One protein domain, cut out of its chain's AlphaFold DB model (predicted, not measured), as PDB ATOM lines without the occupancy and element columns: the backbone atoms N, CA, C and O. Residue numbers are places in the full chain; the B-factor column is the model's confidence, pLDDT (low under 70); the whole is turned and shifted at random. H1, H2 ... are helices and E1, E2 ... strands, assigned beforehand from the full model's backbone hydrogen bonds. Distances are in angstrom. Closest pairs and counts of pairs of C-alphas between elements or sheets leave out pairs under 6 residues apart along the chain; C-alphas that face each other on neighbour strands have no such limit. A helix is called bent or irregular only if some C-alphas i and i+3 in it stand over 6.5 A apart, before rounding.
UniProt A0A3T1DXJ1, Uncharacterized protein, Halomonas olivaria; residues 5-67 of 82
ATOM      1  N   LYS A   5     154.964 154.403 127.989       95.12
ATOM      2  CA  LYS A   5     155.122 155.197 129.209       95.12
ATOM      3  C   LYS A   5     156.562 155.668 129.318       95.12
ATOM      4  O   LYS A   5     157.481 154.855 129.220       95.12
ATOM      5  N   VAL A   6     156.731 156.959 129.576       97.38
ATOM      6  CA  VAL A   6     158.024 157.564 129.901       97.38
ATOM      7  C   VAL A   6     157.986 158.046 131.341       97.38
ATOM      8  O   VAL A   6     157.015 158.670 131.766       97.38
ATOM      9  N   ALA A   7     159.015 157.719 132.110       97.75
ATOM     10  CA  ALA A   7     159.117 158.083 133.517       97.75
ATOM     11  C   ALA A   7     160.582 158.129 133.951       97.75
ATOM     12  O   ALA A   7     161.482 157.810 133.171       97.75
ATOM     13  N   SER A   8     160.819 158.469 135.215       98.00
ATOM     14  CA  SER A   8     162.119 158.207 135.826       98.00
ATOM     15  C   SER A   8     162.338 156.697 136.003       98.00
ATOM     16  O   SER A   8     161.375 155.927 136.138       98.00
ATOM     17  N   VAL A   9     163.600 156.262 136.027       97.50
ATOM     18  CA  VAL A   9     163.969 154.851 136.270       97.50
ATOM     19  C   VAL A   9     163.395 154.343 137.595       97.50
ATOM     20  O   VAL A   9     162.942 153.203 137.685       97.50
ATOM     21  N   GLU A  10     163.355 155.204 138.606       96.88
ATOM     22  CA  GLU A  10     162.875 154.902 139.953       96.88
ATOM     23  C   GLU A  10     161.353 154.723 140.004       96.88
ATOM     24  O   GLU A  10     160.854 153.968 140.833       96.88
ATOM     25  N   ARG A  11     160.601 155.403 139.129       97.00
ATOM     26  CA  ARG A  11     159.132 155.456 139.201       97.00
ATOM     27  C   ARG A  11     158.432 154.546 138.197       97.00
ATOM     28  O   ARG A  11     157.276 154.193 138.418       97.00
ATOM     29  N   ILE A  12     159.086 154.135 137.108       97.25
ATOM     30  CA  ILE A  12     158.393 153.471 135.989       97.25
ATOM     31  C   ILE A  12     157.626 152.201 136.385       97.25
ATOM     32  O   ILE A  12     156.529 151.965 135.879       97.25
ATOM     33  N   ARG A  13     158.157 151.402 137.318       96.75
ATOM     34  CA  ARG A  13     157.504 150.167 137.786       96.75
ATOM     35  C   ARG A  13     156.185 150.452 138.501       96.75
ATOM     36  O   ARG A  13     155.201 149.754 138.246       96.75
ATOM     37  N   ASP A  14     156.149 151.494 139.326       97.19
ATOM     38  CA  ASP A  14     154.931 151.933 140.012       97.19
ATOM     39  C   ASP A  14     153.902 152.433 138.999       97.19
ATOM     40  O   ASP A  14     152.735 152.060 139.068       97.19
ATOM     41  N   LEU A  15     154.332 153.222 138.007       95.81
ATOM     42  CA  LEU A  15     153.436 153.743 136.973       95.81
ATOM     43  C   LEU A  15     152.817 152.637 136.112       95.81
ATOM     44  O   LEU A  15     151.666 152.752 135.680       95.81
ATOM     45  N   ILE A  16     153.569 151.572 135.829       95.00
ATOM     46  CA  ILE A  16     153.040 150.394 135.133       95.00
ATOM     47  C   ILE A  16     152.024 149.686 136.033       95.00
ATOM     48  O   ILE A  16     150.879 149.502 135.627       95.00
ATOM     49  N   SER A  17     152.418 149.354 137.264       95.88
ATOM     50  CA  SER A  17     151.620 148.526 138.180       95.88
ATOM     51  C   SER A  17     150.318 149.203 138.611       95.88
ATOM     52  O   SER A  17     149.264 148.575 138.635       95.88
ATOM     53  N   LEU A  18     150.380 150.502 138.909       96.19
ATOM     54  CA  LEU A  18     149.242 151.320 139.335       96.19
ATOM     55  C   LEU A  18     148.498 151.963 138.158       96.19
ATOM     56  O   LEU A  18     147.587 152.759 138.365       96.19
ATOM     57  N   GLN A  19     148.905 151.662 136.921       93.62
ATOM     58  CA  GLN A  19     148.336 152.226 135.696       93.62
ATOM     59  C   GLN A  19     148.351 153.770 135.641       93.62
ATOM     60  O   GLN A  19     147.601 154.374 134.881       93.62
ATOM     61  N   LEU A  20     149.264 154.418 136.370       94.62
ATOM     62  CA  LEU A  20     149.383 155.879 136.428       94.62
ATOM     63  C   LEU A  20     149.992 156.468 135.141       94.62
ATOM     64  O   LEU A  20     150.821 155.814 134.497       94.62
ATOM     65  N   PRO A  21     149.619 157.696 134.741       93.56
ATOM     66  CA  PRO A  21     150.205 158.351 133.575       93.56
ATOM     67  C   PRO A  21     151.691 158.666 133.793       93.56
ATOM     68  O   PRO A  21     152.113 158.983 134.904       93.56
ATOM     69  N   GLY A  22     152.476 158.565 132.719       95.56
ATOM     70  CA  GLY A  22     153.862 159.039 132.671       95.56
ATOM     71  C   GLY A  22     153.964 160.423 132.039       95.56
ATOM     72  O   GLY A  22     152.953 161.088 131.820       95.56
ATOM     73  N   VAL A  23     155.188 160.826 131.706       97.50
ATOM     74  CA  VAL A  23     155.433 162.018 130.889       97.50
ATOM     75  C   VAL A  23     154.805 161.803 129.506       97.50
ATOM     76  O   VAL A  23     155.130 160.802 128.856       97.50
ATOM     77  N   PRO A  24     153.894 162.686 129.058       96.00
ATOM     78  CA  PRO A  24     153.258 162.559 127.755       96.00
ATOM     79  C   PRO A  24     154.264 162.644 126.603       96.00
ATOM     80  O   PRO A  24     155.219 163.424 126.644       96.00
ATOM     81  N   LEU A  25     154.009 161.850 125.562       95.44
ATOM     82  CA  LEU A  25     154.680 161.950 124.270       95.44
ATOM     83  C   LEU A  25     153.793 162.738 123.309       95.44
ATOM     84  O   LEU A  25     152.681 162.312 122.992       95.44
ATOM     85  N   GLU A  26     154.296 163.861 122.816       94.94
ATOM     86  CA  GLU A  26     153.616 164.681 121.819       94.94
ATOM     87  C   GLU A  26     154.178 164.376 120.426       94.94
ATOM     88  O   GLU A  26     155.393 164.476 120.231       94.94
ATOM     89  N   PRO A  27     153.341 163.995 119.446       94.44
ATOM     90  CA  PRO A  27     153.809 163.728 118.094       94.44
ATOM     91  C   PRO A  27     154.299 165.016 117.425       94.44
ATOM     92  O   PRO A  27     153.629 166.049 117.457       94.44
ATOM     93  N   LEU A  28     155.450 164.934 116.766       93.06
ATOM     94  CA  LEU A  28     155.989 166.003 115.935       93.06
ATOM     95  C   LEU A  28     155.656 165.719 114.462       93.06
ATOM     96  O   LEU A  28     155.924 164.617 113.980       93.06
ATOM     97  N   PRO A  29     155.108 166.695 113.712       89.56
ATOM     98  CA  PRO A  29     154.731 166.489 112.312       89.56
ATOM     99  C   PRO A  29     155.941 166.338 111.380       89.56
ATOM    100  O   PRO A  29     155.808 165.829 110.270       89.56
ATOM    101  N   VAL A  30     157.115 166.802 111.814       89.88
ATOM    102  CA  VAL A  30     158.380 166.740 111.077       89.88
ATOM    103  C   VAL A  30     159.528 166.452 112.039       89.88
ATOM    104  O   VAL A  30     159.451 166.784 113.224       89.88
ATOM    105  N   ALA A  31     160.606 165.858 111.525       89.50
ATOM    106  CA  ALA A  31     161.836 165.672 112.287       89.50
ATOM    107  C   ALA A  31     162.408 167.034 112.744       89.50
ATOM    108  O   ALA A  31     162.426 167.975 111.940       89.50
ATOM    109  N   PRO A  32     162.901 167.159 113.993       89.69
ATOM    110  CA  PRO A  32     163.657 168.333 114.427       89.69
ATOM    111  C   PRO A  32     164.860 168.594 113.515       89.69
ATOM    112  O   PRO A  32     165.511 167.656 113.053       89.69
ATOM    113  N   ARG A  33     165.175 169.870 113.265       90.00
ATOM    114  CA  ARG A  33     166.220 170.271 112.298       90.00
ATOM    115  C   ARG A  33     167.628 169.903 112.765       90.00
ATOM    116  O   ARG A  33     168.548 169.851 111.957       90.00
ATOM    117  N   GLU A  34     167.783 169.683 114.061       89.50
ATOM    118  CA  GLU A  34     169.015 169.313 114.741       89.50
ATOM    119  C   GLU A  34     169.322 167.814 114.627       89.50
ATOM    120  O   GLU A  34     170.447 167.403 114.907       89.50
ATOM    121  N   LEU A  35     168.343 166.991 114.228       86.19
ATOM    122  CA  LEU A  35     168.494 165.542 114.115       86.19
ATOM    123  C   LEU A  35     168.692 165.109 112.655       86.19
ATOM    124  O   LEU A  35     168.089 165.695 111.751       86.19
ATOM    125  N   PRO A  36     169.484 164.049 112.396       83.88
ATOM    126  CA  PRO A  36     169.526 163.428 111.081       83.88
ATOM    127  C   PRO A  36     168.129 162.960 110.660       83.88
ATOM    128  O   PRO A  36     167.381 162.373 111.449       83.88
ATOM    129  N   TYR A  37     167.773 163.200 109.400       79.75
ATOM    130  CA  TYR A  37     166.529 162.674 108.858       79.75
ATOM    131  C   TYR A  37     166.645 161.160 108.662       79.75
ATOM    132  O   TYR A  37     167.502 160.688 107.912       79.75
ATOM    133  N   HIS A  38     165.742 160.413 109.293       79.19
ATOM    134  CA  HIS A  38     165.596 158.977 109.096       79.19
ATOM    135  C   HIS A  38     164.216 158.698 108.496       79.19
ATOM    136  O   HIS A  38     163.187 158.854 109.154       79.19
ATOM    137  N   ALA A  39     164.183 158.301 107.220       81.88
ATOM    138  CA  ALA A  39     162.940 157.907 106.566       81.88
ATOM    139  C   ALA A  39     162.302 156.720 107.311       81.88
ATOM    140  O   ALA A  39     162.993 155.772 107.676       81.88
ATOM    141  N   GLY A  40     160.987 156.776 107.530       87.00
ATOM    142  CA  GLY A  40     160.240 155.721 108.226       87.00
ATOM    143  C   GLY A  40     160.175 155.857 109.750       87.00
ATOM    144  O   GLY A  40     159.467 155.080 110.384       87.00
ATOM    145  N   TYR A  41     160.838 156.853 110.344       92.06
ATOM    146  CA  TYR A  41     160.724 157.141 111.774       92.06
ATOM    147  C   TYR A  41     159.556 158.091 112.067       92.06
ATOM    148  O   TYR A  41     159.297 159.037 111.324       92.06
ATOM    149  N   SER A  42     158.867 157.849 113.184       92.06
ATOM    150  CA  SER A  42     157.906 158.790 113.776       92.06
ATOM    151  C   SER A  42     158.579 159.538 114.922       92.06
ATOM    152  O   SER A  42     159.259 158.924 115.744       92.06
ATOM    153  N   TYR A  43     158.396 160.856 114.976       93.19
ATOM    154  CA  TYR A  43     159.078 161.717 115.937       93.19
ATOM    155  C   TYR A  43     158.114 162.165 117.027       93.19
ATOM    156  O   TYR A  43     156.979 162.551 116.753       93.19
ATOM    157  N   PHE A  44     158.591 162.138 118.267       95.00
ATOM    158  CA  PHE A  44     157.843 162.570 119.437       95.00
ATOM    159  C   PHE A  44     158.736 163.451 120.305       95.00
ATOM    160  O   PHE A  44     159.938 163.201 120.404       95.00
ATOM    161  N   GLN A  45     158.149 164.450 120.956       95.25
ATOM    162  CA  GLN A  45     158.790 165.180 122.044       95.25
ATOM    163  C   GLN A  45     158.168 164.794 123.384       95.25
ATOM    164  O   GLN A  45     157.007 164.396 123.454       95.25
ATOM    165  N   LEU A  46     158.949 164.915 124.455       96.00
ATOM    166  CA  LEU A  46     158.415 164.818 125.809       96.00
ATOM    167  C   LEU A  46     157.788 166.155 126.202       96.00
ATOM    168  O   LEU A  46     158.443 167.194 126.088       96.00
ATOM    169  N   ASP A  47     156.555 166.120 126.704       96.00
ATOM    170  CA  ASP A  47     155.888 167.312 127.224       96.00
ATOM    171  C   ASP A  47     156.535 167.753 128.550       96.00
ATOM    172  O   ASP A  47     156.285 167.198 129.627       96.00
ATOM    173  N   ARG A  48     157.371 168.793 128.457       94.56
ATOM    174  CA  ARG A  48     158.066 169.414 129.595       94.56
ATOM    175  C   ARG A  48     157.166 170.297 130.462       94.56
ATOM    176  O   ARG A  48     157.604 170.726 131.525       94.56
ATOM    177  N   GLN A  49     155.963 170.621 129.996       95.69
ATOM    178  CA  GLN A  49     154.979 171.418 130.729       95.69
ATOM    179  C   GLN A  49     154.032 170.537 131.551       95.69
ATOM    180  O   GLN A  49     153.375 171.040 132.463       95.69
ATOM    181  N   SER A  50     153.987 169.233 131.270       95.38
ATOM    182  CA  SER A  50     153.202 168.276 132.048       95.38
ATOM    183  C   SER A  50     153.621 168.235 133.523       95.38
ATOM    184  O   SER A  50     154.803 168.282 133.861       95.38
ATOM    185  N   GLU A  51     152.652 168.040 134.420       94.50
ATOM    186  CA  GLU A  51     152.917 167.823 135.851       94.50
ATOM    187  C   GLU A  51     153.849 166.618 136.082       94.50
ATOM    188  O   GLU A  51     154.734 166.641 136.942       94.50
ATOM    189  N   ALA A  52     153.708 165.585 135.247       95.25
ATOM    190  CA  ALA A  52     154.544 164.395 135.273       95.25
ATOM    191  C   ALA A  52     156.031 164.703 135.026       95.25
ATOM    192  O   ALA A  52     156.880 163.976 135.536       95.25
ATOM    193  N   TRP A  53     156.378 165.779 134.312       96.44
ATOM    194  CA  TRP A  53     157.773 166.155 134.063       96.44
ATOM    195  C   TRP A  53     158.580 166.312 135.356       96.44
ATOM    196  O   TRP A  53     159.753 165.938 135.411       96.44
ATOM    197  N   GLY A  54     157.937 166.785 136.429       95.94
ATOM    198  CA  GLY A  54     158.577 166.995 137.725       95.94
ATOM    199  C   GLY A  54     159.260 165.747 138.295       95.94
ATOM    200  O   GLY A  54     160.257 165.882 139.000       95.94
ATOM    201  N   MET A  55     158.797 164.538 137.945       95.38
ATOM    202  CA  MET A  55     159.407 163.282 138.410       95.38
ATOM    203  C   MET A  55     160.817 163.045 137.857       95.38
ATOM    204  O   MET A  55     161.548 162.218 138.392       95.38
ATOM    205  N   LEU A  56     161.187 163.730 136.772       96.81
ATOM    206  CA  LEU A  56     162.496 163.607 136.135       96.81
ATOM    207  C   LEU A  56     163.545 164.530 136.771       96.81
ATOM    208  O   LEU A  56     164.740 164.364 136.532       96.81
ATOM    209  N   ASN A  57     163.125 165.495 137.594       94.25
ATOM    210  CA  ASN A  57     164.044 166.415 138.255       94.25
ATOM    211  C   ASN A  57     164.912 165.660 139.270       94.25
ATOM    212  O   ASN A  57     164.410 165.125 140.254       94.25
ATOM    213  N   GLY A  58     166.225 165.630 139.031       93.88
ATOM    214  CA  GLY A  58     167.172 164.897 139.876       93.88
ATOM    215  C   GLY A  58     167.104 163.372 139.726       93.88
ATOM    216  O   GLY A  58     167.753 162.669 140.497       93.88
ATOM    217  N   ALA A  59     166.347 162.859 138.750       96.25
ATOM    218  CA  ALA A  59     166.315 161.435 138.442       96.25
ATOM    219  C   ALA A  59     167.665 160.947 137.904       96.25
ATOM    220  O   ALA A  59     168.369 161.672 137.195       96.25
ATOM    221  N   SER A  60     167.996 159.686 138.179       95.62
ATOM    222  CA  SER A  60     169.220 159.062 137.659       95.62
ATOM    223  C   SER A  60     169.159 158.765 136.156       95.62
ATOM    224  O   SER A  60     170.193 158.562 135.519       95.62
ATOM    225  N   GLY A  61     167.959 158.766 135.571       95.94
ATOM    226  CA  GLY A  61     167.761 158.571 134.144       95.94
ATOM    227  C   GLY A  61     166.296 158.477 133.735       95.94
ATOM    228  O   GLY A  61     165.378 158.562 134.555       95.94
ATOM    229  N   PHE A  62     166.101 158.256 132.438       97.44
ATOM    230  CA  PHE A  62     164.802 158.024 131.820       97.44
ATOM    231  C   PHE A  62     164.565 156.527 131.664       97.44
ATOM    232  O   PHE A  62     165.474 155.775 131.313       97.44
ATOM    233  N   ALA A  63     163.324 156.108 131.859       97.31
ATOM    234  CA  ALA A  63     162.873 154.778 131.515       97.31
ATOM    235  C   ALA A  63     161.708 154.860 130.530       97.31
ATOM    236  O   ALA A  63     160.818 155.706 130.650       97.31
ATOM    237  N   PHE A  64     161.726 153.940 129.570       96.50
ATOM    238  CA  PHE A  64     160.704 153.778 128.549       96.50
ATOM    239  C   PHE A  64     160.108 152.387 128.693       96.50
ATOM    240  O   PHE A  64     160.825 151.387 128.679       96.50
ATOM    241  N   HIS A  65     158.793 152.324 128.831       95.38
ATOM    242  CA  HIS A  65     158.048 151.081 128.766       95.38
ATOM    243  C   HIS A  65     157.136 151.134 127.555       95.38
ATOM    244  O   HIS A  65     156.260 151.992 127.491       95.38
ATOM    245  N   VAL A  66     157.340 150.213 126.619       93.75
ATOM    246  CA  VAL A  66     156.489 150.041 125.445       93.75
ATOM    247  C   VAL A  66     155.635 148.797 125.678       93.75
ATOM    248  O   VAL A  66     156.146 147.682 125.752       93.75
ATOM    249  N   ALA A  67     154.339 149.006 125.872       90.19
ATOM    250  CA  ALA A  67     153.337 147.972 126.041       90.19
ATOM    251  C   ALA A  67     152.903 147.442 124.667       90.19
ATOM    252  O   ALA A  67     152.253 148.144 123.890       90.19
TER     253      ALA A  67
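This is residues 5 to 67 of the 82 residues of an uncharacterized protein of Halomonas olivaria (UniProt A0A3T1DXJ1). A small body, made of the two-stranded ribbon E1 and E4 with the short helices H1 and H2 packed near it, is joined to a second ribbon, the hairpin of E2 and E3, which leads away to a long loop whose residues 33 to 38 stick out. The printed part has 63 residues with two named helices and four named strands, in the order E1, H1, E2, E3, H2, E4, and under half of the residues are in named elements. Each sheet has two antiparallel strands, E1 - E4 and E2 - E3, and the class is mixed, helices and strands. The whole is only just loose, close to compact, with a radius of gyration of the C-alphas of 13.1 A and spans of 35 by 25 by 19 A.

Find C-alpha 5 at (155.122, 155.197, 129.209); there strand E1 begins, residues 5 to 8, 10.1 A long. Helix H1 follows, residues 12 to 17, 8.7 A long. Look next at strand E2, residues 25 to 28, 9.4 A, and strand E3, residues 43 to 46, 10.4 A, which starts at C-alpha 43 (159.078, 161.717, 115.937). Helix H2 is residues 51 to 56, 10.5 A long; it is neither bent nor irregular, but only just: C-alphas 51 and 54 are 6.0 A apart. Strand E4, residues 62 to 66, runs 13.2 A and ends at C-alpha 66 (156.489, 150.041, 125.445).

Start at E1, whose antiparallel neighbour is E4, with 157 degrees between their directions; N 5 and O 65 are 2.8 A apart and N 63 and O 7 are 2.8 A apart, both within hydrogen-bond range. The closest C-alphas of E1 and H1 are those of Val 6 and Ile 12, 7.3 A. Those of H1 and E4 are Ile 12 and Ala 63, 6.5 A. On E1, the C-alpha of Ser 8 is 5.4 A from that of Leu 56, the closest pair with H2. H1 and H2 are apart. E2 and E3 form an antiparallel hairpin at 138 degrees, with N 26 and O 45 at 2.8 A, within hydrogen-bond range. E1 and E3 are only just apart, with closest C-alphas 8.3 A from each other. In H1 every O i to N i+4 pair is within hydrogen-bond range; in H2 it is 0 of 2, beside 3 of 3 O i to N i+3 pairs.

The two C-alphas farthest apart, those of Leu 18 and Arg 33, are 37.1 A from each other. The printed part has no cut. The link from E2 to E3, residues 29 to 42, is long. The mean pLDDT of the printed part is 93.7, and no printed residue is under 70.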